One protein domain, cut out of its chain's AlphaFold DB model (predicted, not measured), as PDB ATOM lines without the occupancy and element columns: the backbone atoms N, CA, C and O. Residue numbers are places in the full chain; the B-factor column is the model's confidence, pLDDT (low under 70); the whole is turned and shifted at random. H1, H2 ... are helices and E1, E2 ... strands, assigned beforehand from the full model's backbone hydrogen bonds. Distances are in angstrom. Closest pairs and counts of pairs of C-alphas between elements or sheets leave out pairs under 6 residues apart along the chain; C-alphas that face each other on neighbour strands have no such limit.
ATOM      1  N   PHE A  20     210.750 194.581 217.595       91.94
ATOM      2  CA  PHE A  20     210.253 194.292 218.931       91.94
ATOM      3  C   PHE A  20     210.955 195.193 219.939       91.94
ATOM      4  O   PHE A  20     212.081 195.632 219.705       91.94
ATOM      5  N   ASN A  21     210.308 195.478 221.061       92.75
ATOM      6  CA  ASN A  21     210.969 196.121 222.188       92.75
ATOM      7  C   ASN A  21     211.816 195.102 222.982       92.75
ATOM      8  O   ASN A  21     211.855 193.907 222.672       92.75
ATOM      9  N   SER A  22     212.497 195.564 224.031       94.31
ATOM     10  CA  SER A  22     213.328 194.702 224.883       94.31
ATOM     11  C   SER A  22     212.539 193.711 225.749       94.31
ATOM     12  O   SER A  22     213.152 192.871 226.400       94.31
ATOM     13  N   LEU A  23     211.204 193.759 225.717       93.38
ATOM     14  CA  LEU A  23     210.292 192.790 226.332       93.38
ATOM     15  C   LEU A  23     209.675 191.832 225.298       93.38
ATOM     16  O   LEU A  23     208.692 191.160 225.592       93.38
ATOM     17  N   ALA A  24     210.241 191.764 224.087       91.38
ATOM     18  CA  ALA A  24     209.756 190.939 222.978       91.38
ATOM     19  C   ALA A  24     208.333 191.281 222.484       91.38
ATOM     20  O   ALA A  24     207.731 190.485 221.762       91.38
ATOM     21  N   GLN A  25     207.806 192.463 222.817       90.12
ATOM     22  CA  GLN A  25     206.528 192.947 222.296       90.12
ATOM     23  C   GLN A  25     206.746 193.636 220.952       90.12
ATOM     24  O   GLN A  25     207.716 194.372 220.770       90.12
ATOM     25  N   GLU A  26     205.849 193.397 220.001       88.62
ATOM     26  CA  GLU A  26     205.929 193.987 218.668       88.62
ATOM     27  C   GLU A  26     205.738 195.511 218.721       88.62
ATOM     28  O   GLU A  26     204.852 196.017 219.409       88.62
ATOM     29  N   ILE A  27     206.551 196.249 217.964       87.31
ATOM     30  CA  ILE A  27     206.443 197.704 217.835       87.31
ATOM     31  C   ILE A  27     206.306 198.118 216.369       87.31
ATOM     32  O   ILE A  27     206.771 197.449 215.447       87.31
ATOM     33  N   LYS A  28     205.667 199.265 216.135       84.31
ATOM     34  CA  LYS A  28     205.428 199.795 214.786       84.31
ATOM     35  C   LYS A  28     206.574 200.694 214.339       84.31
ATOM     36  O   LYS A  28     206.413 201.906 214.248       84.31
ATOM     37  N   GLU A  29     207.716 200.088 214.045       85.56
ATOM     38  CA  GLU A  29     208.879 200.789 213.493       85.56
ATOM     39  C   GLU A  29     209.349 200.142 212.186       85.56
ATOM     40  O   GLU A  29     208.943 199.034 211.830       85.56
ATOM     41  N   ARG A  30     210.195 200.850 211.433       85.56
ATOM     42  CA  ARG A  30     210.699 200.363 210.146       85.56
ATOM     43  C   ARG A  30     211.993 199.559 210.340       85.56
ATOM     44  O   ARG A  30     212.987 200.168 210.724       85.56
ATOM     45  N   PRO A  31     212.054 198.254 210.026       86.50
ATOM     46  CA  PRO A  31     213.308 197.513 210.019       86.50
ATOM     47  C   PRO A  31     214.209 197.983 208.873       86.50
ATOM     48  O   PRO A  31     213.745 198.448 207.830       86.50
ATOM     49  N   VAL A  32     215.512 197.861 209.091       86.62
ATOM     50  CA  VAL A  32     216.584 198.229 208.173       86.62
ATOM     51  C   VAL A  32     217.672 197.171 208.292       86.62
ATOM     52  O   VAL A  32     218.387 197.131 209.292       86.62
ATOM     53  N   ILE A  33     217.796 196.305 207.283       85.56
ATOM     54  CA  ILE A  33     218.892 195.326 207.186       85.56
ATOM     55  C   ILE A  33     220.221 196.074 207.125       85.56
ATOM     56  O   ILE A  33     220.370 196.979 206.312       85.56
ATOM     57  N   ILE A  34     221.172 195.696 207.975       86.38
ATOM     58  CA  ILE A  34     222.485 196.341 208.075       86.38
ATOM     59  C   ILE A  34     223.602 195.511 207.447       86.38
ATOM     60  O   ILE A  34     224.521 196.093 206.875       86.38
ATOM     61  N   PHE A  35     223.525 194.179 207.513       86.50
ATOM     62  CA  PHE A  35     224.409 193.263 206.790       86.50
ATOM     63  C   PHE A  35     223.850 191.829 206.798       86.50
ATOM     64  O   PHE A  35     222.940 191.503 207.565       86.50
ATOM     65  N   HIS A  36     224.418 190.982 205.940       87.31
ATOM     66  CA  HIS A  36     224.167 189.545 205.888       87.31
ATOM     67  C   HIS A  36     225.433 188.804 206.313       87.31
ATOM     68  O   HIS A  36     226.486 188.983 205.701       87.31
ATOM     69  N   ASP A  37     225.324 188.004 207.365       85.81
ATOM     70  CA  ASP A  37     226.350 187.055 207.770       85.81
ATOM     71  C   ASP A  37     226.185 185.785 206.938       85.81
ATOM     72  O   ASP A  37     225.264 184.998 207.152       85.81
ATOM     73  N   THR A  38     227.066 185.613 205.956       80.44
ATOM     74  CA  THR A  38     227.038 184.477 205.029       80.44
ATOM     75  C   THR A  38     227.613 183.199 205.620       80.44
ATOM     76  O   THR A  38     227.429 182.138 205.029       80.44
ATOM     77  N   GLU A  39     228.348 183.281 206.730       80.38
ATOM     78  CA  GLU A  39     228.891 182.091 207.386       80.38
ATOM     79  C   GLU A  39     227.777 181.390 208.168       80.38
ATOM     80  O   GLU A  39     227.548 180.192 207.996       80.38
ATOM     81  N   GLU A  40     227.002 182.163 208.930       84.19
ATOM     82  CA  GLU A  40     225.912 181.640 209.762       84.19
ATOM     83  C   GLU A  40     224.515 181.769 209.116       84.19
ATOM     84  O   GLU A  40     223.525 181.272 209.659       84.19
ATOM     85  N   ASN A  41     224.425 182.383 207.929       90.69
ATOM     86  CA  ASN A  41     223.198 182.636 207.154       90.69
ATOM     87  C   ASN A  41     222.131 183.423 207.935       90.69
ATOM     88  O   ASN A  41     220.955 183.043 207.986       90.69
ATOM     89  N   TYR A  42     222.549 184.528 208.557       92.06
ATOM     90  CA  TYR A  42     221.662 185.448 209.266       92.06
ATOM     91  C   TYR A  42     221.696 186.844 208.655       92.06
ATOM     92  O   TYR A  42     222.760 187.424 208.434       92.06
ATOM     93  N   TYR A  43     220.522 187.443 208.471       91.56
ATOM     94  CA  TYR A  43     220.423 188.885 208.283       91.56
ATOM     95  C   TYR A  43     220.380 189.570 209.631       91.56
ATOM     96  O   TYR A  43     219.559 189.223 210.479       91.56
ATOM     97  N   TYR A  44     221.212 190.593 209.782       93.19
ATOM     98  CA  TYR A  44     221.157 191.512 210.905       93.19
ATOM     99  C   TYR A  44     220.455 192.783 210.460       93.19
ATOM    100  O   TYR A  44     220.728 193.318 209.382       93.19
ATOM    101  N   TYR A  45     219.550 193.279 211.290       92.88
ATOM    102  CA  TYR A  45     218.788 194.484 211.021       92.88
ATOM    103  C   TYR A  45     218.540 195.274 212.300       92.88
ATOM    104  O   TYR A  45     218.649 194.764 213.412       92.88
ATOM    105  N   ILE A  46     218.227 196.549 212.122       93.88
ATOM    106  CA  ILE A  46     217.905 197.489 213.195       93.88
ATOM    107  C   ILE A  46     216.635 198.249 212.840       93.88
ATOM    108  O   ILE A  46     216.121 198.106 211.732       93.88
ATOM    109  N   LYS A  47     216.112 199.060 213.756       92.31
ATOM    110  CA  LYS A  47     214.905 199.852 213.500       92.31
ATOM    111  C   LYS A  47     215.228 201.298 213.128       92.31
ATOM    112  O   LYS A  47     216.237 201.866 213.547       92.31
ATOM    113  N   ALA A  48     214.340 201.899 212.351       91.38
ATOM    114  CA  ALA A  48     214.365 203.298 211.983       91.38
ATOM    115  C   ALA A  48     212.996 203.938 212.203       91.38
ATOM    116  O   ALA A  48     211.969 203.326 211.905       91.38
ATOM    117  N   ARG A  49     213.009 205.201 212.633       91.69
ATOM    118  CA  ARG A  49     211.812 206.021 212.851       91.69
ATOM    119  C   ARG A  49     211.934 207.384 212.184       91.69
ATOM    120  O   ARG A  49     213.040 207.893 211.997       91.69
ATOM    121  N   ASP A  50     210.804 208.014 211.873       91.56
ATOM    122  CA  ASP A  50     210.786 209.370 211.309       91.56
ATOM    123  C   ASP A  50     211.418 210.368 212.301       91.56
ATOM    124  O   ASP A  50     210.976 210.497 213.454       91.56
ATOM    125  N   ALA A  51     212.447 211.095 211.843       94.62
ATOM    126  CA  ALA A  51     213.202 212.042 212.667       94.62
ATOM    127  C   ALA A  51     212.480 213.374 212.862       94.62
ATOM    128  O   ALA A  51     212.841 214.142 213.751       94.62
ATOM    129  N   ARG A  52     211.466 213.664 212.042       91.94
ATOM    130  CA  ARG A  52     210.698 214.909 212.107       91.94
ATOM    131  C   ARG A  52     209.340 214.701 212.768       91.94
ATOM    132  O   ARG A  52     208.732 213.638 212.662       91.94
ATOM    133  N   LEU A  53     208.901 215.724 213.489       88.56
ATOM    134  CA  LEU A  53     207.518 215.927 213.911       88.56
ATOM    135  C   LEU A  53     206.676 216.398 212.717       88.56
ATOM    136  O   LEU A  53     207.226 216.879 211.724       88.56
ATOM    137  N   ASP A  54     205.350 216.354 212.848       86.88
ATOM    138  CA  ASP A  54     204.417 216.804 211.800       86.88
ATOM    139  C   ASP A  54     204.614 218.281 211.420       86.88
ATOM    140  O   ASP A  54     204.405 218.679 210.279       86.88
ATOM    141  N   ASN A  55     205.105 219.096 212.360       87.50
ATOM    142  CA  ASN A  55     205.459 220.501 212.135       87.50
ATOM    143  C   ASN A  55     206.846 220.707 211.484       87.50
ATOM    144  O   ASN A  55     207.339 221.833 211.416       87.50
ATOM    145  N   GLY A  56     207.513 219.629 211.068       85.06
ATOM    146  CA  GLY A  56     208.814 219.648 210.407       85.06
ATOM    147  C   GLY A  56     210.026 219.792 211.330       85.06
ATOM    148  O   GLY A  56     211.149 219.671 210.839       85.06
ATOM    149  N   ARG A  57     209.869 220.013 212.644       91.50
ATOM    150  CA  ARG A  57     211.007 220.084 213.585       91.50
ATOM    151  C   ARG A  57     211.603 218.699 213.839       91.50
ATOM    152  O   ARG A  57     210.878 217.709 213.839       91.50
ATOM    153  N   LEU A  58     212.913 218.630 214.083       93.06
ATOM    154  CA  LEU A  58     213.563 217.380 214.482       93.06
ATOM    155  C   LEU A  58     213.127 216.982 215.899       93.06
ATOM    156  O   LEU A  58     213.082 217.819 216.801       93.06
ATOM    157  N   LYS A  59     212.806 215.700 216.076       93.88
ATOM    158  CA  LYS A  59     212.638 215.062 217.385       93.88
ATOM    159  C   LYS A  59     214.004 214.964 218.065       93.88
ATOM    160  O   LYS A  59     215.030 214.955 217.394       93.88
ATOM    161  N   ASN A  60     214.025 214.819 219.385       93.44
ATOM    162  CA  ASN A  60     215.270 214.471 220.062       93.44
ATOM    163  C   ASN A  60     215.672 213.029 219.693       93.44
ATOM    164  O   ASN A  60     214.796 212.152 219.662       93.44
ATOM    165  N   PRO A  61     216.958 212.771 219.394       93.38
ATOM    166  CA  PRO A  61     217.454 211.412 219.241       93.38
ATOM    167  C   PRO A  61     217.485 210.708 220.600       93.38
ATOM    168  O   PRO A  61     217.823 211.316 221.619       93.38
ATOM    169  N   PHE A  62     217.172 209.419 220.608       91.12
ATOM    170  CA  PHE A  62     217.466 208.540 221.729       91.12
ATOM    171  C   PHE A  62     218.961 208.220 221.772       91.12
ATOM    172  O   PHE A  62     219.690 208.332 220.779       91.12
ATOM    173  N   GLN A  63     219.435 207.812 222.948       91.38
ATOM    174  CA  GLN A  63     220.784 207.278 223.073       91.38
ATOM    175  C   GLN A  63     220.918 206.073 222.132       91.38
ATOM    176  O   GLN A  63     220.047 205.216 222.099       91.38
ATOM    177  N   GLY A  64     221.983 206.038 221.330       93.88
ATOM    178  CA  GLY A  64     222.184 204.982 220.330       93.88
ATOM    179  C   GLY A  64     221.662 205.306 218.929       93.88
ATOM    180  O   GLY A  64     222.038 204.616 217.987       93.88
ATOM    181  N   GLU A  65     220.897 206.381 218.738       97.06
ATOM    182  CA  GLU A  65     220.423 206.760 217.405       97.06
ATOM    183  C   GLU A  65     221.432 207.612 216.624       97.06
ATOM    184  O   GLU A  65     222.158 208.442 217.181       97.06
ATOM    185  N   ILE A  66     221.432 207.443 215.301       96.56
ATOM    186  CA  ILE A  66     222.070 208.366 214.355       96.56
ATOM    187  C   ILE A  66     221.035 208.967 213.410       96.56
ATOM    188  O   ILE A  66     220.071 208.308 213.023       96.56
ATOM    189  N   LEU A  67     221.245 210.222 213.012       95.75
ATOM    190  CA  LEU A  67     220.430 210.862 211.983       95.75
ATOM    191  C   LEU A  67     220.901 210.417 210.596       95.75
ATOM    192  O   LEU A  67     222.049 210.663 210.216       95.75
ATOM    193  N   ILE A  68     219.989 209.832 209.827       93.00
ATOM    194  CA  ILE A  68     220.146 209.602 208.396       93.00
ATOM    195  C   ILE A  68     219.314 210.659 207.662       93.00
ATOM    196  O   ILE A  68     218.085 210.653 207.787       93.00
ATOM    197  N   PRO A  69     219.950 211.597 206.936       90.88
ATOM    198  CA  PRO A  69     219.217 212.584 206.162       90.88
ATOM    199  C   PRO A  69     218.456 211.909 205.022       90.88
ATOM    200  O   PRO A  69     218.876 210.867 204.507       90.88
ATOM    201  N   LYS A  70     217.362 212.541 204.597       89.62
ATOM    202  CA  LYS A  70     216.659 212.168 203.376       89.62
ATOM    203  C   LYS A  70     217.636 212.154 202.201       89.62
ATOM    204  O   LYS A  70     218.539 212.988 202.113       89.62
ATOM    205  N   SER A  71     217.424 211.227 201.284       86.06
ATOM    206  CA  SER A  71     218.146 211.174 200.021       86.06
ATOM    207  C   SER A  71     217.191 211.493 198.881       86.06
ATOM    208  O   SER A  71     216.088 210.960 198.813       86.06
ATOM    209  N   ASP A  72     217.627 212.355 197.967       84.00
ATOM    210  CA  ASP A  72     216.879 212.662 196.744       84.00
ATOM    211  C   ASP A  72     217.235 211.679 195.605       84.00
ATOM    212  O   ASP A  72     216.759 211.806 194.476       84.00
ATOM    213  N   LYS A  73     218.093 210.677 195.871       82.00
ATOM    214  CA  LYS A  73     218.446 209.647 194.884       82.00
ATOM    215  C   LYS A  73     217.238 208.724 194.640       82.00
ATOM    216  O   LYS A  73     216.608 208.291 195.606       82.00
ATOM    217  N   PRO A  74     216.957 208.338 193.379       77.81
ATOM    218  CA  PRO A  74     215.901 207.372 193.090       77.81
ATOM    219  C   PRO A  74     216.201 206.034 193.773       77.81
ATOM    220  O   PRO A  74     217.373 205.659 193.912       77.81
ATOM    221  N   ASN A  75     215.137 205.328 194.164       75.06
ATOM    222  CA  ASN A  75     215.177 204.046 194.870       75.06
ATOM    223  C   ASN A  75     216.006 204.103 196.164       75.06
ATOM    224  O   ASN A  75     216.842 203.243 196.405       75.06
ATOM    225  N   THR A  76     215.848 205.136 196.993       77.50
ATOM    226  CA  THR A  76     216.495 205.192 198.316       77.50
ATOM    227  C   THR A  76     215.598 204.620 199.412       77.50
ATOM    228  O   THR A  76     214.378 204.771 199.365       77.50
ATOM    229  N   LEU A  77     216.209 204.021 200.438       74.31
ATOM    230  CA  LEU A  77     215.508 203.598 201.649       74.31
ATOM    231  C   LEU A  77     214.974 204.793 202.466       74.31
ATOM    232  O   LEU A  77     213.909 204.712 203.077       74.31
ATOM    233  N   PHE A  78     215.712 205.904 202.490       84.19
ATOM    234  CA  PHE A  78     215.430 207.051 203.350       84.19
ATOM    235  C   PHE A  78     214.891 208.225 202.529       84.19
ATOM    236  O   PHE A  78     215.606 209.171 202.208       84.19
ATOM    237  N   THR A  79     213.597 208.176 202.206       85.94
ATOM    238  CA  THR A  79     212.871 209.272 201.528       85.94
ATOM    239  C   THR A  79     212.537 210.444 202.460       85.94
ATOM    240  O   THR A  79     212.086 211.500 202.017       85.94
ATOM    241  N   LYS A  80     212.778 210.274 203.763       88.94
ATOM    242  CA  LYS A  80     212.642 211.286 204.813       88.94
ATOM    243  C   LYS A  80     213.822 211.197 205.774       88.94
ATOM    244  O   LYS A  80     214.396 210.120 205.954       88.94
ATOM    245  N   ASP A  81     214.108 212.305 206.454       92.44
ATOM    246  CA  ASP A  81     215.044 212.306 207.579       92.44
ATOM    247  C   ASP A  81     214.566 211.305 208.633       92.44
ATOM    248  O   ASP A  81     213.413 211.352 209.073       92.44
ATOM    249  N   SER A  82     215.447 210.394 209.025       93.44
ATOM    250  CA  SER A  82     215.106 209.284 209.912       93.44
ATOM    251  C   SER A  82     216.178 209.083 210.972       93.44
ATOM    252  O   SER A  82     217.365 209.251 210.699       93.44
ATOM    253  N   TYR A  83     215.758 208.704 212.174       96.31
ATOM    254  CA  TYR A  83     216.667 208.196 213.190       96.31
ATOM    255  C   TYR A  83     216.809 206.692 213.019       96.31
ATOM    256  O   TYR A  83     215.811 205.987 212.889       96.31
ATOM    257  N   LEU A  84     218.053 206.231 212.977       94.94
ATOM    258  CA  LEU A  84     218.420 204.828 212.875       94.94
ATOM    259  C   LEU A  84     218.963 204.374 214.233       94.94
ATOM    260  O   LEU A  84     219.989 204.889 214.683       94.94
ATOM    261  N   ASP A  85     218.263 203.450 214.887       96.31
ATOM    262  CA  ASP A  85     218.580 203.002 216.243       96.31
ATOM    263  C   ASP A  85     219.659 201.918 216.218       96.31
ATOM    264  O   ASP A  85     219.403 200.756 215.920       96.31
ATOM    265  N   CYS A  86     220.887 202.308 216.548       97.31
ATOM    266  CA  CYS A  86     222.042 201.418 216.568       97.31
ATOM    267  C   CYS A  86     222.189 200.652 217.896       97.31
ATOM    268  O   CYS A  86     223.203 199.982 218.098       97.31
ATOM    269  N   SER A  87     221.219 200.773 218.807       97.12
ATOM    270  CA  SER A  87     221.205 200.090 220.103       97.12
ATOM    271  C   SER A  87     220.234 198.908 220.166       97.12
ATOM    272  O   SER A  87     220.295 198.134 221.115       97.12
ATOM    273  N   GLN A  88     219.380 198.706 219.158       96.19
ATOM    274  CA  GLN A  88     218.475 197.554 219.091       96.19
ATOM    275  C   GLN A  88     218.750 196.727 217.842       96.19
ATOM    276  O   GLN A  88     218.402 197.113 216.726       96.19
ATOM    277  N   ILE A  89     219.400 195.586 218.055       97.06
ATOM    278  CA  ILE A  89     219.843 194.670 217.013       97.06
ATOM    279  C   ILE A  89     218.906 193.476 216.961       97.06
ATOM    280  O   ILE A  89     218.670 192.798 217.963       97.06
ATOM    281  N   PHE A  90     218.436 193.185 215.759       96.06
ATOM    282  CA  PHE A  90     217.658 192.004 215.450       96.06
ATOM    283  C   PHE A  90     218.424 191.145 214.458       96.06
ATOM    284  O   PHE A  90     219.164 191.660 213.616       96.06
ATOM    285  N   TYR A  91     218.223 189.836 214.529       94.69
ATOM    286  CA  TYR A  91     218.736 188.935 213.511       94.69
ATOM    287  C   TYR A  91     217.775 187.783 213.231       94.69
ATOM    288  O   TYR A  91     217.101 187.294 214.135       94.69
ATOM    289  N   MET A  92     217.689 187.372 211.967       93.12
ATOM    290  CA  MET A  92     216.770 186.340 211.466       93.12
ATOM    291  C   MET A  92     217.484 185.486 210.419       93.12
ATOM    292  O   MET A  92     218.328 186.007 209.684       93.12
ATOM    293  N   ARG A  93     217.192 184.178 210.362       92.94
ATOM    294  CA  ARG A  93     217.802 183.309 209.344       92.94
ATOM    295  C   ARG A  93     217.364 183.734 207.948       92.94
ATOM    296  O   ARG A  93     216.202 184.083 207.755       92.94
ATOM    297  N   ASP A  94     218.267 183.610 206.981       89.75
ATOM    298  CA  ASP A  94     218.001 183.880 205.561       89.75
ATOM    299  C   ASP A  94     216.723 183.172 205.081       89.75
ATOM    300  O   ASP A  94     215.763 183.817 204.665       89.75
ATOM    301  N   SER A  95     216.631 181.859 205.308       90.06
ATOM    302  CA  SER A  95     215.471 181.053 204.910       90.06
ATOM    303  C   SER A  95     214.144 181.499 205.540       90.06
ATOM    304  O   SER A  95     213.099 181.409 204.903       90.06
ATOM    305  N   GLU A  96     214.167 181.958 206.797       90.12
ATOM    306  CA  GLU A  96     212.963 182.433 207.497       90.12
ATOM    307  C   GLU A  96     212.508 183.786 206.941       90.12
ATOM    308  O   GLU A  96     211.309 184.010 206.763       90.12
ATOM    309  N   LEU A  97     213.460 184.667 206.611       86.75
ATOM    310  CA  LEU A  97     213.168 185.942 205.965       86.75
ATOM    311  C   LEU A  97     212.614 185.729 204.551       86.75
ATOM    312  O   LEU A  97     211.608 186.341 204.196       86.75
ATOM    313  N   GLU A  98     213.217 184.846 203.753       85.56
ATOM    314  CA  GLU A  98     212.720 184.507 202.415       85.56
ATOM    315  C   GLU A  98     211.282 183.972 202.463       85.56
ATOM    316  O   GLU A  98     210.422 184.381 201.674       85.56
ATOM    317  N   GLU A  99     210.994 183.078 203.411       86.25
ATOM    318  CA  GLU A  99     209.663 182.507 203.575       86.25
ATOM    319  C   GLU A  99     208.640 183.544 204.055       86.25
ATOM    320  O   GLU A  99     207.497 183.558 203.579       86.25
ATOM    321  N   LEU A 100     209.043 184.446 204.950       84.00
ATOM    322  CA  LEU A 100     208.225 185.575 205.377       84.00
ATOM    323  C   LEU A 100     207.868 186.479 204.189       84.00
ATOM    324  O   LEU A 100     206.685 186.759 203.987       84.00
ATOM    325  N   VAL A 101     208.863 186.896 203.396       80.69
ATOM    326  CA  VAL A 101     208.702 187.775 202.221       80.69
ATOM    327  C   VAL A 101     207.765 187.144 201.194       80.69
ATOM    328  O   VAL A 101     206.857 187.799 200.682       80.69
ATOM    329  N   LYS A 102     207.933 185.845 200.931       80.94
ATOM    330  CA  LYS A 102     207.072 185.097 200.010       80.94
ATOM    331  C   LYS A 102     205.614 185.057 200.474       80.94
ATOM    332  O   LYS A 102     204.704 185.147 199.652       80.94
ATOM    333  N   ASN A 103     205.388 184.890 201.776       76.31
ATOM    334  CA  ASN A 103     204.046 184.778 202.347       76.31
ATOM    335  C   ASN A 103     203.384 186.132 202.622       76.31
ATOM    336  O   ASN A 103     202.160 186.192 202.751       76.31
ATOM    337  N   ASN A 104     204.169 187.206 202.682       70.62
ATOM    338  CA  ASN A 104     203.699 188.557 202.928       70.62
ATOM    339  C   ASN A 104     204.309 189.507 201.889       70.62
ATOM    340  O   ASN A 104     205.295 190.166 202.171       70.62
ATOM    341  N   PRO A 105     203.704 189.682 200.704       62.53
ATOM    342  CA  PRO A 105     204.250 190.579 199.678       62.53
ATOM    343  C   PRO A 105     204.378 192.045 200.132       62.53
ATOM    344  O   PRO A 105     205.159 192.807 199.584       62.53
ATOM    345  N   LYS A 106     203.642 192.460 201.177       60.69
ATOM    346  CA  LYS A 106     203.826 193.768 201.837       60.69
ATOM    347  C   LYS A 106     205.169 193.897 202.563       60.69
ATOM    348  O   LYS A 106     205.549 195.003 202.934       60.69
ATOM    349  N   THR A 107     205.851 192.779 202.789       54.12
ATOM    350  CA  THR A 107     207.218 192.700 203.280       54.12
ATOM    351  C   THR A 107     208.198 192.428 202.129       54.12
ATOM    352  O   THR A 107     209.201 191.759 202.334       54.12
ATOM    353  N   GLU A 108     207.909 192.875 200.902       56.59
ATOM    354  CA  GLU A 108     208.847 192.776 199.778       56.59
ATOM    355  C   GLU A 108     210.131 193.567 200.058       56.59
ATOM    356  O   GLU A 108     210.096 194.722 200.491       56.59
ATOM    357  N   ILE A 109     211.278 192.933 199.800       59.00
ATOM    358  CA  ILE A 109     212.582 193.593 199.862       59.00
ATOM    359  C   ILE A 109     212.729 194.435 198.589       59.00
ATOM    360  O   ILE A 109     213.086 193.921 197.530       59.00
ATOM    361  N   LEU A 110     212.416 195.725 198.680       55.38
ATOM    362  CA  LEU A 110     212.607 196.700 197.610       55.38
ATOM    363  C   LEU A 110     214.096 196.830 197.242       55.38
ATOM    364  O   LEU A 110     214.960 196.990 198.105       55.38
ATOM    365  N   ASP A 111     214.395 196.847 195.940       53.75
ATOM    366  CA  ASP A 111     215.744 197.112 195.427       53.75
ATOM    367  C   ASP A 111     216.117 198.587 195.654       53.75
ATOM    368  O   ASP A 111     215.850 199.461 194.821       53.75
ATOM    369  N   SER A 112     216.674 198.882 196.832       59.25
ATOM    370  CA  SER A 112     217.089 200.225 197.225       59.25
ATOM    371  C   SER A 112     218.609 200.413 197.174       59.25
ATOM    372  O   SER A 112     219.405 199.485 197.346       59.25
ATOM    373  N   LYS A 113     219.041 201.651 196.913       68.19
ATOM    374  CA  LYS A 113     220.453 202.034 196.942       68.19
ATOM    375  C   LYS A 113     221.006 201.882 198.354       68.19
ATOM    376  O   LYS A 113     220.367 202.282 199.326       68.19
ATOM    377  N   GLU A 114     222.226 201.353 198.427       70.44
ATOM    378  CA  GLU A 114     222.999 201.301 199.664       70.44
ATOM    379  C   GLU A 114     223.133 202.698 200.279       70.44
ATOM    380  O   GLU A 114     223.184 203.705 199.568       70.44
ATOM    381  N   LEU A 115     223.214 202.735 201.608       83.06
ATOM    382  CA  LEU A 115     223.645 203.922 202.336       83.06
ATOM    383  C   LEU A 115     225.028 204.376 201.852       83.06
ATOM    384  O   LEU A 115     225.879 203.559 201.489       83.06
ATOM    385  N   GLU A 116     225.269 205.686 201.899       86.19
ATOM    386  CA  GLU A 116     226.589 206.231 201.586       86.19
ATOM    387  C   GLU A 116     227.628 205.712 202.591       86.19
ATOM    388  O   GLU A 116     227.319 205.478 203.763       86.19
ATOM    389  N   PHE A 117     228.884 205.588 202.157       88.25
ATOM    390  CA  PHE A 117     229.959 205.018 202.977       88.25
ATOM    391  C   PHE A 117     230.081 205.676 204.360       88.25
ATOM    392  O   PHE A 117     230.171 204.980 205.372       88.25
ATOM    393  N   ASP A 118     230.000 207.007 204.434       88.69
ATOM    394  CA  ASP A 118     230.056 207.741 205.703       88.69
ATOM    395  C   ASP A 118     228.873 207.435 206.627       88.69
ATOM    396  O   ASP A 118     229.025 207.425 207.850       88.69
ATOM    397  N   GLN A 119     227.691 207.172 206.067       90.38
ATOM    398  CA  GLN A 119     226.510 206.787 206.841       90.38
ATOM    399  C   GLN A 119     226.686 205.374 207.405       90.38
ATOM    400  O   GLN A 119     226.460 205.162 208.597       90.38
ATOM    401  N   VAL A 120     227.178 204.434 206.592       91.56
ATOM    402  CA  VAL A 120     227.497 203.066 207.031       91.56
ATOM    403  C   VAL A 120     228.595 203.075 208.101       91.56
ATOM    404  O   VAL A 120     228.470 202.418 209.134       91.56
ATOM    405  N   LYS A 121     229.646 203.882 207.918       91.75
ATOM    406  CA  LYS A 121     230.721 204.064 208.903       91.75
ATOM    407  C   LYS A 121     230.188 204.619 210.227       91.75
ATOM    408  O   LYS A 121     230.546 204.096 211.284       91.75
ATOM    409  N   LYS A 122     229.319 205.637 210.187       94.12
ATOM    410  CA  LYS A 122     228.648 206.188 211.382       94.12
ATOM    411  C   LYS A 122     227.802 205.134 212.093       94.12
ATOM    412  O   LYS A 122     227.897 205.030 213.311       94.12
ATOM    413  N   MET A 123     227.048 204.329 211.347       95.69
ATOM    414  CA  MET A 123     226.244 203.228 211.886       95.69
ATOM    415  C   MET A 123     227.114 202.193 212.608       95.69
ATOM    416  O   MET A 123     226.920 201.968 213.798       95.69
ATOM    417  N   PHE A 124     228.133 201.626 211.948       95.69
ATOM    418  CA  PHE A 124     229.036 200.653 212.582       95.69
ATOM    419  C   PHE A 124     229.735 201.216 213.824       95.69
ATOM    420  O   PHE A 124     229.877 200.518 214.828       95.69
ATOM    421  N   ASN A 125     230.178 202.477 213.769       96.12
ATOM    422  CA  ASN A 125     230.775 203.137 214.925       96.12
ATOM    423  C   ASN A 125     229.774 203.256 216.073       96.12
ATOM    424  O   ASN A 125     230.129 202.921 217.200       96.12
ATOM    425  N   LYS A 126     228.528 203.661 215.793       97.81
ATOM    426  CA  LYS A 126     227.515 203.821 216.831       97.81
ATOM    427  C   LYS A 126     227.121 202.497 217.475       97.81
ATOM    428  O   LYS A 126     227.033 202.442 218.697       97.81
ATOM    429  N   ILE A 127     226.967 201.428 216.691       97.88
ATOM    430  CA  ILE A 127     226.722 200.080 217.233       97.88
ATOM    431  C   ILE A 127     227.888 199.668 218.149       97.88
ATOM    432  O   ILE A 127     227.672 199.235 219.277       97.88
ATOM    433  N   ASN A 128     229.136 199.862 217.706       96.81
ATOM    434  CA  ASN A 128     230.319 199.524 218.502       96.81
ATOM    435  C   ASN A 128     230.454 200.385 219.777       96.81
ATOM    436  O   ASN A 128     230.874 199.868 220.808       96.81
ATOM    437  N   GLU A 129     230.093 201.672 219.741       97.19
ATOM    438  CA  GLU A 129     229.994 202.518 220.944       97.19
ATOM    439  C   GLU A 129     228.963 201.965 221.936       97.19
ATOM    440  O   GLU A 129     229.252 201.857 223.127       97.19
ATOM    441  N   CYS A 130     227.777 201.588 221.448       97.44
ATOM    442  CA  CYS A 130     226.718 201.013 222.273       97.44
ATOM    443  C   CYS A 130     227.179 199.701 222.927       97.44
ATOM    444  O   CYS A 130     227.033 199.543 224.140       97.44
ATOM    445  N   LEU A 131     227.826 198.819 222.158       95.38
ATOM    446  CA  LEU A 131     228.404 197.565 222.652       95.38
ATOM    447  C   LEU A 131     229.470 197.772 223.733       95.38
ATOM    448  O   LEU A 131     229.466 197.072 224.739       95.38
ATOM    449  N   LYS A 132     230.381 198.733 223.534       94.00
ATOM    450  CA  LYS A 132     231.551 198.949 224.408       94.00
ATOM    451  C   LYS A 132     231.299 199.880 225.585       94.00
ATOM    452  O   LYS A 132     232.191 200.066 226.420       94.00
ATOM    453  N   SER A 133     230.119 200.486 225.650       94.56
ATOM    454  CA  SER A 133     229.709 201.277 226.804       94.56
ATOM    455  C   SER A 133     229.700 200.430 228.083       94.56
ATOM    456  O   SER A 133     229.619 199.201 228.048       94.56
ATOM    457  N   LYS A 134     229.864 201.085 229.236       92.44
ATOM    458  CA  LYS A 134     229.934 200.425 230.544       92.44
ATOM    459  C   LYS A 134     228.838 200.986 231.458       92.44
ATOM    460  O   LYS A 134     229.010 202.108 231.935       92.44
ATOM    461  N   PRO A 135     227.749 200.238 231.727       91.75
ATOM    462  CA  PRO A 135     227.393 198.934 231.139       91.75
ATOM    463  C   PRO A 135     226.989 199.046 229.651       91.75
ATOM    464  O   PRO A 135     226.636 200.149 229.230       91.75
ATOM    465  N   PRO A 136     227.001 197.939 228.873       95.06
ATOM    466  CA  PRO A 136     226.580 197.954 227.473       95.06
ATOM    467  C   PRO A 136     225.159 198.494 227.301       95.06
ATOM    468  O   PRO A 136     224.238 198.115 228.029       95.06
ATOM    469  N   PHE A 137     224.977 199.358 226.309       96.94
ATOM    470  CA  PHE A 137     223.725 200.029 225.986       96.94
ATOM    471  C   PHE A 137     223.144 199.416 224.713       96.94
ATOM    472  O   PHE A 137     223.127 200.039 223.658       96.94
ATOM    473  N   ILE A 138     222.750 198.146 224.767       97.19
ATOM    474  CA  ILE A 138     222.271 197.436 223.580       97.19
ATOM    475  C   ILE A 138     221.213 196.388 223.922       97.19
ATOM    476  O   ILE A 138     221.155 195.890 225.050       97.19
ATOM    477  N   VAL A 139     220.395 196.051 222.932       97.38
ATOM    478  CA  VAL A 139     219.465 194.925 222.908       97.38
ATOM    479  C   VAL A 139     219.817 194.047 221.712       97.38
ATOM    480  O   VAL A 139     220.024 194.558 220.614       97.38
ATOM    481  N   ILE A 140     219.887 192.734 221.921       97.44
ATOM    482  CA  ILE A 140     220.087 191.734 220.868       97.44
ATOM    483  C   ILE A 140     218.925 190.754 220.928       97.44
ATOM    484  O   ILE A 140     218.745 190.055 221.930       97.44
ATOM    485  N   SER A 141     218.172 190.686 219.836       96.44
ATOM    486  CA  SER A 141     217.001 189.827 219.710       96.44
ATOM    487  C   SER A 141     217.118 188.919 218.497       96.44
ATOM    488  O   SER A 141     217.393 189.370 217.385       96.44
ATOM    489  N   LYS A 142     216.865 187.631 218.701       95.50
ATOM    490  CA  LYS A 142     216.677 186.691 217.602       95.50
ATOM    491  C   LYS A 142     215.219 186.724 217.183       95.50
ATOM    492  O   LYS A 142     214.343 186.576 218.028       95.50
ATOM    493  N   VAL A 143     214.962 186.866 215.893       94.12
ATOM    494  CA  VAL A 143     213.609 186.846 215.345       94.12
ATOM    495  C   VAL A 143     213.440 185.613 214.472       94.12
ATOM    496  O   VAL A 143     214.287 185.325 213.629       94.12
ATOM    497  N   SER A 144     212.352 184.886 214.695       91.94
ATOM    498  CA  SER A 144     211.974 183.692 213.940       91.94
ATOM    499  C   SER A 144     210.624 183.876 213.262       91.94
ATOM    500  O   SER A 144     209.796 184.684 213.697       91.94
ATOM    501  N   TYR A 145     210.401 183.116 212.192       88.25
ATOM    502  CA  TYR A 145     209.132 183.078 211.472       88.25
ATOM    503  C   TYR A 145     208.624 181.639 211.409       88.25
ATOM    504  O   TYR A 145     209.296 180.751 210.890       88.25
ATOM    505  N   ASP A 146     207.424 181.409 211.939       85.50
ATOM    506  CA  ASP A 146     206.734 180.129 211.802       85.50
ATOM    507  C   ASP A 146     205.776 180.210 210.615       85.50
ATOM    508  O   ASP A 146     204.792 180.953 210.634       85.50
ATOM    509  N   SER A 147     206.047 179.430 209.573       80.25
ATOM    510  CA  SER A 147     205.248 179.445 208.353       80.25
ATOM    511  C   SER A 147     203.905 178.740 208.450       80.25
ATOM    512  O   SER A 147     203.009 179.023 207.651       80.25
ATOM    513  N   LYS A 148     203.725 177.860 209.441       85.19
ATOM    514  CA  LYS A 148     202.440 177.201 209.695       85.19
ATOM    515  C   LYS A 148     201.471 178.176 210.341       85.19
ATOM    516  O   LYS A 148     200.323 178.267 209.909       85.19
ATOM    517  N   THR A 149     201.924 178.904 211.360       83.31
ATOM    518  CA  THR A 149     201.092 179.893 212.064       83.31
ATOM    519  C   THR A 149     201.117 181.265 211.398       83.31
ATOM    520  O   THR A 149     200.246 182.085 211.677       83.31
ATOM    521  N   LYS A 150     202.085 181.511 210.505       80.88
ATOM    522  CA  LYS A 150     202.371 182.809 209.874       80.88
ATOM    523  C   LYS A 150     202.651 183.911 210.895       80.88
ATOM    524  O   LYS A 150     202.282 185.065 210.689       80.88
ATOM    525  N   THR A 151     203.291 183.553 212.005       82.19
ATOM    526  CA  THR A 151     203.603 184.484 213.094       82.19
ATOM    527  C   THR A 151     205.100 184.655 213.246       82.19
ATOM    528  O   THR A 151     205.848 183.678 213.185       82.19
ATOM    529  N   THR A 152     205.516 185.879 213.534       85.88
ATOM    530  CA  THR A 152     206.883 186.201 213.928       85.88
ATOM    531  C   THR A 152     206.996 186.209 215.444       85.88
ATOM    532  O   THR A 152     206.038 186.519 216.155       85.88
ATOM    533  N   LYS A 153     208.157 185.811 215.958       89.62
ATOM    534  CA  LYS A 153     208.448 185.815 217.395       89.62
ATOM    535  C   LYS A 153     209.836 186.367 217.638       89.62
ATOM    536  O   LYS A 153     210.737 186.142 216.832       89.62
ATOM    537  N   SER A 154     209.996 187.045 218.768       92.31
ATOM    538  CA  SER A 154     211.282 187.549 219.235       92.31
ATOM    539  C   SER A 154     211.737 186.807 220.485       92.31
ATOM    540  O   SER A 154     210.969 186.598 221.421       92.31
ATOM    541  N   GLU A 155     213.005 186.419 220.494       94.81
ATOM    542  CA  GLU A 155     213.733 185.916 221.651       94.81
ATOM    543  C   GLU A 155     214.796 186.959 222.009       94.81
ATOM    544  O   GLU A 155     215.814 187.092 221.321       94.81
ATOM    545  N   VAL A 156     214.556 187.720 223.079       95.94
ATOM    546  CA  VAL A 156     215.520 188.701 223.592       95.94
ATOM    547  C   VAL A 156     216.641 187.945 224.296       95.94
ATOM    548  O   VAL A 156     216.436 187.328 225.336       95.94
ATOM    549  N   GLN A 157     217.838 187.987 223.719       95.44
ATOM    550  CA  GLN A 157     219.000 187.266 224.239       95.44
ATOM    551  C   GLN A 157     219.853 188.135 225.156       95.44
ATOM    552  O   GLN A 157     220.473 187.651 226.101       95.44
ATOM    553  N   TYR A 158     219.886 189.433 224.877       96.88
ATOM    554  CA  TYR A 158     220.521 190.415 225.732       96.88
ATOM    555  C   TYR A 158     219.723 191.712 225.691       96.88
ATOM    556  O   TYR A 158     219.315 192.147 224.618       96.88
ATOM    557  N   ALA A 159     219.565 192.366 226.837       96.56
ATOM    558  CA  ALA A 159     219.065 193.729 226.912       96.56
ATOM    559  C   ALA A 159     219.760 194.485 228.047       96.56
ATOM    560  O   ALA A 159     219.929 193.971 229.156       96.56
ATOM    561  N   SER A 160     220.161 195.725 227.781       96.25
ATOM    562  CA  SER A 160     220.651 196.619 228.830       96.25
ATOM    563  C   SER A 160     219.533 196.967 229.819       96.25
ATOM    564  O   SER A 160     218.367 197.062 229.431       96.25
ATOM    565  N   ASP A 161     219.896 197.305 231.054       95.12
ATOM    566  CA  ASP A 161     218.913 197.671 232.087       95.12
ATOM    567  C   ASP A 161     218.126 198.924 231.753       95.12
ATOM    568  O   ASP A 161     216.972 199.044 232.152       95.12
ATOM    569  N   TRP A 162     218.746 199.863 231.040       95.12
ATOM    570  CA  TRP A 162     218.061 201.073 230.618       95.12
ATOM    571  C   TRP A 162     216.910 200.737 229.666       95.12
ATOM    572  O   TRP A 162     215.786 201.157 229.916       95.12
ATOM    573  N   HIS A 163     217.173 199.913 228.645       96.50
ATOM    574  CA  HIS A 163     216.155 199.452 227.698       96.50
ATOM    575  C   HIS A 163     215.024 198.696 228.399       96.50
ATOM    576  O   HIS A 163     213.868 199.077 228.245       96.50
ATOM    577  N   LEU A 164     215.357 197.712 229.246       96.12
ATOM    578  CA  LEU A 164     214.356 196.941 229.991       96.12
ATOM    579  C   LEU A 164     213.474 197.836 230.869       96.12
ATOM    580  O   LEU A 164     212.259 197.674 230.893       96.12
ATOM    581  N   LYS A 165     214.072 198.793 231.589       95.62
ATOM    582  CA  LYS A 165     213.327 199.722 232.451       95.62
ATOM    583  C   LYS A 165     212.451 200.674 231.645       95.62
ATOM    584  O   LYS A 165     211.318 200.917 232.048       95.62
ATOM    585  N   ASN A 166     212.974 201.218 230.548       94.69
ATOM    586  CA  ASN A 166     212.244 202.153 229.702       94.69
ATOM    587  C   ASN A 166     211.043 201.472 229.036       94.69
ATOM    588  O   ASN A 166     209.929 201.980 229.126       94.69
ATOM    589  N   ASP A 167     211.259 200.311 228.421       94.69
ATOM    590  CA  ASP A 167     210.203 199.595 227.706       94.69
ATOM    591  C   ASP A 167     209.163 199.027 228.680       94.69
ATOM    592  O   ASP A 167     207.972 199.083 228.394       94.69
ATOM    593  N   TYR A 168     209.578 198.582 229.874       95.62
ATOM    594  CA  TYR A 168     208.648 198.217 230.949       95.62
ATOM    595  C   TYR A 168     207.786 199.397 231.395       95.62
ATOM    596  O   TYR A 168     206.572 199.256 231.491       95.62
ATOM    597  N   ALA A 169     208.389 200.566 231.641       94.69
ATOM    598  CA  ALA A 169     207.648 201.757 232.054       94.69
ATOM    599  C   ALA A 169     206.622 202.197 230.998       94.69
ATOM    600  O   ALA A 169     205.539 202.648 231.360       94.69
ATOM    601  N   GLN A 170     206.952 202.051 229.712       91.69
ATOM    602  CA  GLN A 170     206.015 202.302 228.617       91.69
ATOM    603  C   GLN A 170     204.892 201.260 228.589       91.69
ATOM    604  O   GLN A 170     203.729 201.641 228.539       91.69
ATOM    605  N   ALA A 171     205.227 199.972 228.692       90.06
ATOM    606  CA  ALA A 171     204.246 198.892 228.642       90.06
ATOM    607  C   ALA A 171     203.208 198.991 229.772       90.06
ATOM    608  O   ALA A 171     202.013 198.922 229.513       90.06
ATOM    609  N   ILE A 172     203.634 199.224 231.019       93.06
ATOM    610  CA  ILE A 172     202.694 199.301 232.153       93.06
ATOM    611  C   ILE A 172     201.830 200.566 232.144       93.06
ATOM    612  O   ILE A 172     200.803 200.597 232.811       93.06
ATOM    613  N   ALA A 173     202.234 201.618 231.426       91.19
ATOM    614  CA  ALA A 173     201.436 202.838 231.319       91.19
ATOM    615  C   ALA A 173     200.167 202.636 230.472       91.19
ATOM    616  O   ALA A 173     199.247 203.446 230.551       91.19
ATOM    617  N   GLU A 174     200.129 201.571 229.668       84.81
ATOM    618  CA  GLU A 174     199.028 201.231 228.762       84.81
ATOM    619  C   GLU A 174     198.163 200.067 229.287       84.81
ATOM    620  O   GLU A 174     197.183 199.695 228.642       84.81
ATOM    621  N   VAL A 175     198.504 199.497 230.451       86.75
ATOM    622  CA  VAL A 175     197.879 198.289 231.014       86.75
ATOM    623  C   VAL A 175     197.174 198.606 232.333       86.75
ATOM    624  O   VAL A 175     197.803 199.024 233.301       86.75
ATOM    625  N   ASP A 176     195.874 198.311 232.403       83.75
ATOM    626  CA  ASP A 176     195.068 198.460 233.628       83.75
ATOM    627  C   ASP A 176     194.987 197.161 234.463       83.75
ATOM    628  O   ASP A 176     194.548 197.168 235.616       83.75
ATOM    629  N   ASN A 177     195.384 196.019 233.891       91.50
ATOM    630  CA  ASN A 177     195.287 194.709 234.534       91.50
ATOM    631  C   ASN A 177     196.519 194.407 235.403       91.50
ATOM    632  O   ASN A 177     197.632 194.248 234.908       91.50
ATOM    633  N   ILE A 178     196.294 194.238 236.709       91.69
ATOM    634  CA  ILE A 178     197.341 193.931 237.693       91.69
ATOM    635  C   ILE A 178     198.098 192.639 237.357       91.69
ATOM    636  O   ILE A 178     199.300 192.572 237.602       91.69
ATOM    637  N   GLU A 179     197.428 191.613 236.830       92.12
ATOM    638  CA  GLU A 179     198.092 190.337 236.543       92.12
ATOM    639  C   GLU A 179     199.052 190.455 235.354       92.12
ATOM    640  O   GLU A 179     200.182 189.988 235.428       92.12
ATOM    641  N   GLU A 180     198.663 191.197 234.317       89.94
ATOM    642  CA  GLU A 180     199.525 191.482 233.162       89.94
ATOM    643  C   GLU A 180     200.742 192.337 233.557       89.94
ATOM    644  O   GLU A 180     201.860 192.089 233.106       89.94
ATOM    645  N   ILE A 181     200.567 193.293 234.478       92.31
ATOM    646  CA  ILE A 181     201.689 194.060 235.045       92.31
ATOM    647  C   ILE A 181     202.683 193.132 235.760       92.31
ATOM    648  O   ILE A 181     203.895 193.293 235.587       92.31
ATOM    649  N   LYS A 182     202.201 192.151 236.539       93.44
ATOM    650  CA  LYS A 182     203.079 191.171 237.198       93.44
ATOM    651  C   LYS A 182     203.825 190.313 236.183       93.44
ATOM    652  O   LYS A 182     205.030 190.140 236.333       93.44
ATOM    653  N   GLU A 183     203.151 189.829 235.142       93.06
ATOM    654  CA  GLU A 183     203.785 189.041 234.077       93.06
ATOM    655  C   GLU A 183     204.902 189.833 233.375       93.06
ATOM    656  O   GLU A 183     206.005 189.319 233.163       93.06
ATOM    657  N   LEU A 184     204.663 191.115 233.071       92.75
ATOM    658  CA  LEU A 184     205.676 192.008 232.496       92.75
ATOM    659  C   LEU A 184     206.851 192.246 233.451       92.75
ATOM    660  O   LEU A 184     208.006 192.311 233.018       92.75
ATOM    661  N   GLU A 185     206.583 192.371 234.751       94.75
ATOM    662  CA  GLU A 185     207.625 192.521 235.763       94.75
ATOM    663  C   GLU A 185     208.475 191.252 235.904       94.75
ATOM    664  O   GLU A 185     209.708 191.340 235.935       94.75
ATOM    665  N   GLU A 186     207.846 190.077 235.937       95.44
ATOM    666  CA  GLU A 186     208.528 188.785 235.949       95.44
ATOM    667  C   GLU A 186     209.400 188.606 234.703       95.44
ATOM    668  O   GLU A 186     210.573 188.242 234.822       95.44
ATOM    669  N   LEU A 187     208.880 188.948 233.519       93.38
ATOM    670  CA  LEU A 187     209.633 188.902 232.266       93.38
ATOM    671  C   LEU A 187     210.840 189.848 232.287       93.38
ATOM    672  O   LEU A 187     211.957 189.430 231.973       93.38
ATOM    673  N   LYS A 188     210.649 191.106 232.702       95.62
ATOM    674  CA  LYS A 188     211.731 192.091 232.865       95.62
ATOM    675  C   LYS A 188     212.821 191.558 233.797       95.62
ATOM    676  O   LYS A 188     214.006 191.646 233.473       95.62
ATOM    677  N   ASN A 189     212.432 190.999 234.944       95.25
ATOM    678  CA  ASN A 189     213.365 190.462 235.934       95.25
ATOM    679  C   ASN A 189     214.106 189.233 235.398       95.25
ATOM    680  O   ASN A 189     215.320 189.120 235.580       95.25
ATOM    681  N   LYS A 190     213.408 188.347 234.682       94.44
ATOM    682  CA  LYS A 190     214.019 187.205 234.000       94.44
ATOM    683  C   LYS A 190     215.078 187.664 232.997       94.44
ATOM    684  O   LYS A 190     216.221 187.233 233.093       94.44
ATOM    685  N   LEU A 191     214.737 188.585 232.095       93.06
ATOM    686  CA  LEU A 191     215.664 189.111 231.083       93.06
ATOM    687  C   LEU A 191     216.845 189.877 231.698       93.06
ATOM    688  O   LEU A 191     217.952 189.841 231.160       93.06
ATOM    689  N   HIS A 192     216.638 190.544 232.835       92.31
ATOM    690  CA  HIS A 192     217.712 191.186 233.594       92.31
ATOM    691  C   HIS A 192     218.707 190.168 234.171       92.31
ATOM    692  O   HIS A 192     219.919 190.383 234.092       92.31
ATOM    693  N   ASN A 193     218.199 189.072 234.741       91.69
ATOM    694  CA  ASN A 193     219.003 188.051 235.411       91.69
ATOM    695  C   ASN A 193     219.682 187.092 234.421       91.69
ATOM    696  O   ASN A 193     220.815 186.672 234.644       91.69
ATOM    697  N   GLU A 194     219.016 186.772 233.310       89.19
ATOM    698  CA  GLU A 194     219.456 185.793 232.306       89.19
ATOM    699  C   GLU A 194     220.171 186.443 231.107       89.19
ATOM    700  O   GLU A 194     220.151 185.917 229.993       89.19
ATOM    701  N   LYS A 195     220.828 187.596 231.305       85.44
ATOM    702  CA  LYS A 195     221.571 188.277 230.232       85.44
ATOM    703  C   LYS A 195     222.621 187.358 229.616       85.44
ATOM    704  O   LYS A 195     223.604 186.985 230.262       85.44
ATOM    705  N   ASN A 196     222.483 187.081 228.325       87.94
ATOM    706  CA  ASN A 196     223.408 186.220 227.611       87.94
ATOM    707  C   ASN A 196     224.655 186.999 227.159       87.94
ATOM    708  O   ASN A 196     224.723 187.494 226.035       87.94
TER     709      ASN A 196
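What this domain is: This is residues 20 to 196 of the 354 residues of an uncharacterized protein of Mycoplasma hyopneumoniae (strain J / ATCC 25934 / NCTC 10110) (UniProt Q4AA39). A strongly twisted sheet of six strands, with E4 and E2 near its middle, has the long helix H2 laid across one face and the shorter helix H1 on the opposite face, while a helical hairpin of H3 and H4 packs at the end of the sheet where E6 finishes. Residues 174 to 179, the turn of this hairpin with residues 178 and 179 of H4, stick out. The printed part has 177 residues, with six named strands and four named helices in the order E1 E2 E3 E4 H1 H2 E5 E6 H3 H4; the class is mixed, helices and strands. The sheet is branched and mixed, with E4 and E5 parallel and the other neighbour pairs antiparallel. The whole is compact, with a radius of gyration of the C-alphas of 17.0 A and spans of 50 by 41 by 33 A.

Where its parts are: E4, the longest strand, holds residues 82 to 93 and is 26.1 A long, with a bend of 82 degrees at residue 87. E1 is residues 30 to 37, from C-alpha 30 at (210.699, 200.363, 210.146), and E2 is residues 42 to 50, 26.4 A long. E3 is residues 65 to 68, E5 residues 139 to 146 and E6 residues 151 to 159. H1 is residues 94 to 103, H2 residues 117 to 132, 22.3 A long, and H3 residues 161 to 173. H4, residues 178 to 193, is 22.6 A long and ends with C-alpha 193 at (219.003, 188.051, 235.411).

How they stand to each other: E2 lies on one side of E4, with N 45 and O 90 2.9 A apart; E3 and E5 lie on the other side, E3 with N 66 and O 84 at 3.0 A and E5 with N 141 and O 89 at 2.9 A, each pair within hydrogen-bond range. In the hairpins E1 and E2, and E5 and E6, N 32 and O 46 at 2.7 A and N 142 and O 155 at 2.9 A are within that range too. E4, H1 H2, E5 form a strand-helix-strand unit, two parallel neighbour strands with helices between them in the chain. H2 is over E4 at a height over the sheet of 8.3 A and runs across the strands, at 74 degrees to E4 on the local plane; the closest C-alphas are those of Cys 86 and Ile 127, 4.9 A. H1, on the opposite face at a height of 5.9 A, is over none of the strands, but only just, with 2 of its C-alphas falling on E5; the closest C-alphas of H1 and E5 are those of Glu 96 and Tyr 145, 5.6 A. H3 and H4 touch, at a shallow tilt of 6 degrees, opposite ways, closest at the C-alphas of Ile 172 and Ile 181, 6.1 A; H3 only grazes the sheet with residues 161 to 165, H4 with residues 188 to 192. In H1, H2, H3 and H4 every O i to N i+4 pair is within hydrogen-bond range.

The domain as a whole: The two C-alphas farthest apart, those of Lys 73 and Ile 178, are 50.2 A from each other. The printed part has no cut, and the links E2 to E3, E3 to E4 and H1 to H2 are long. The mean pLDDT of the printed part is 88.9; residues 105 to 113 are under 70.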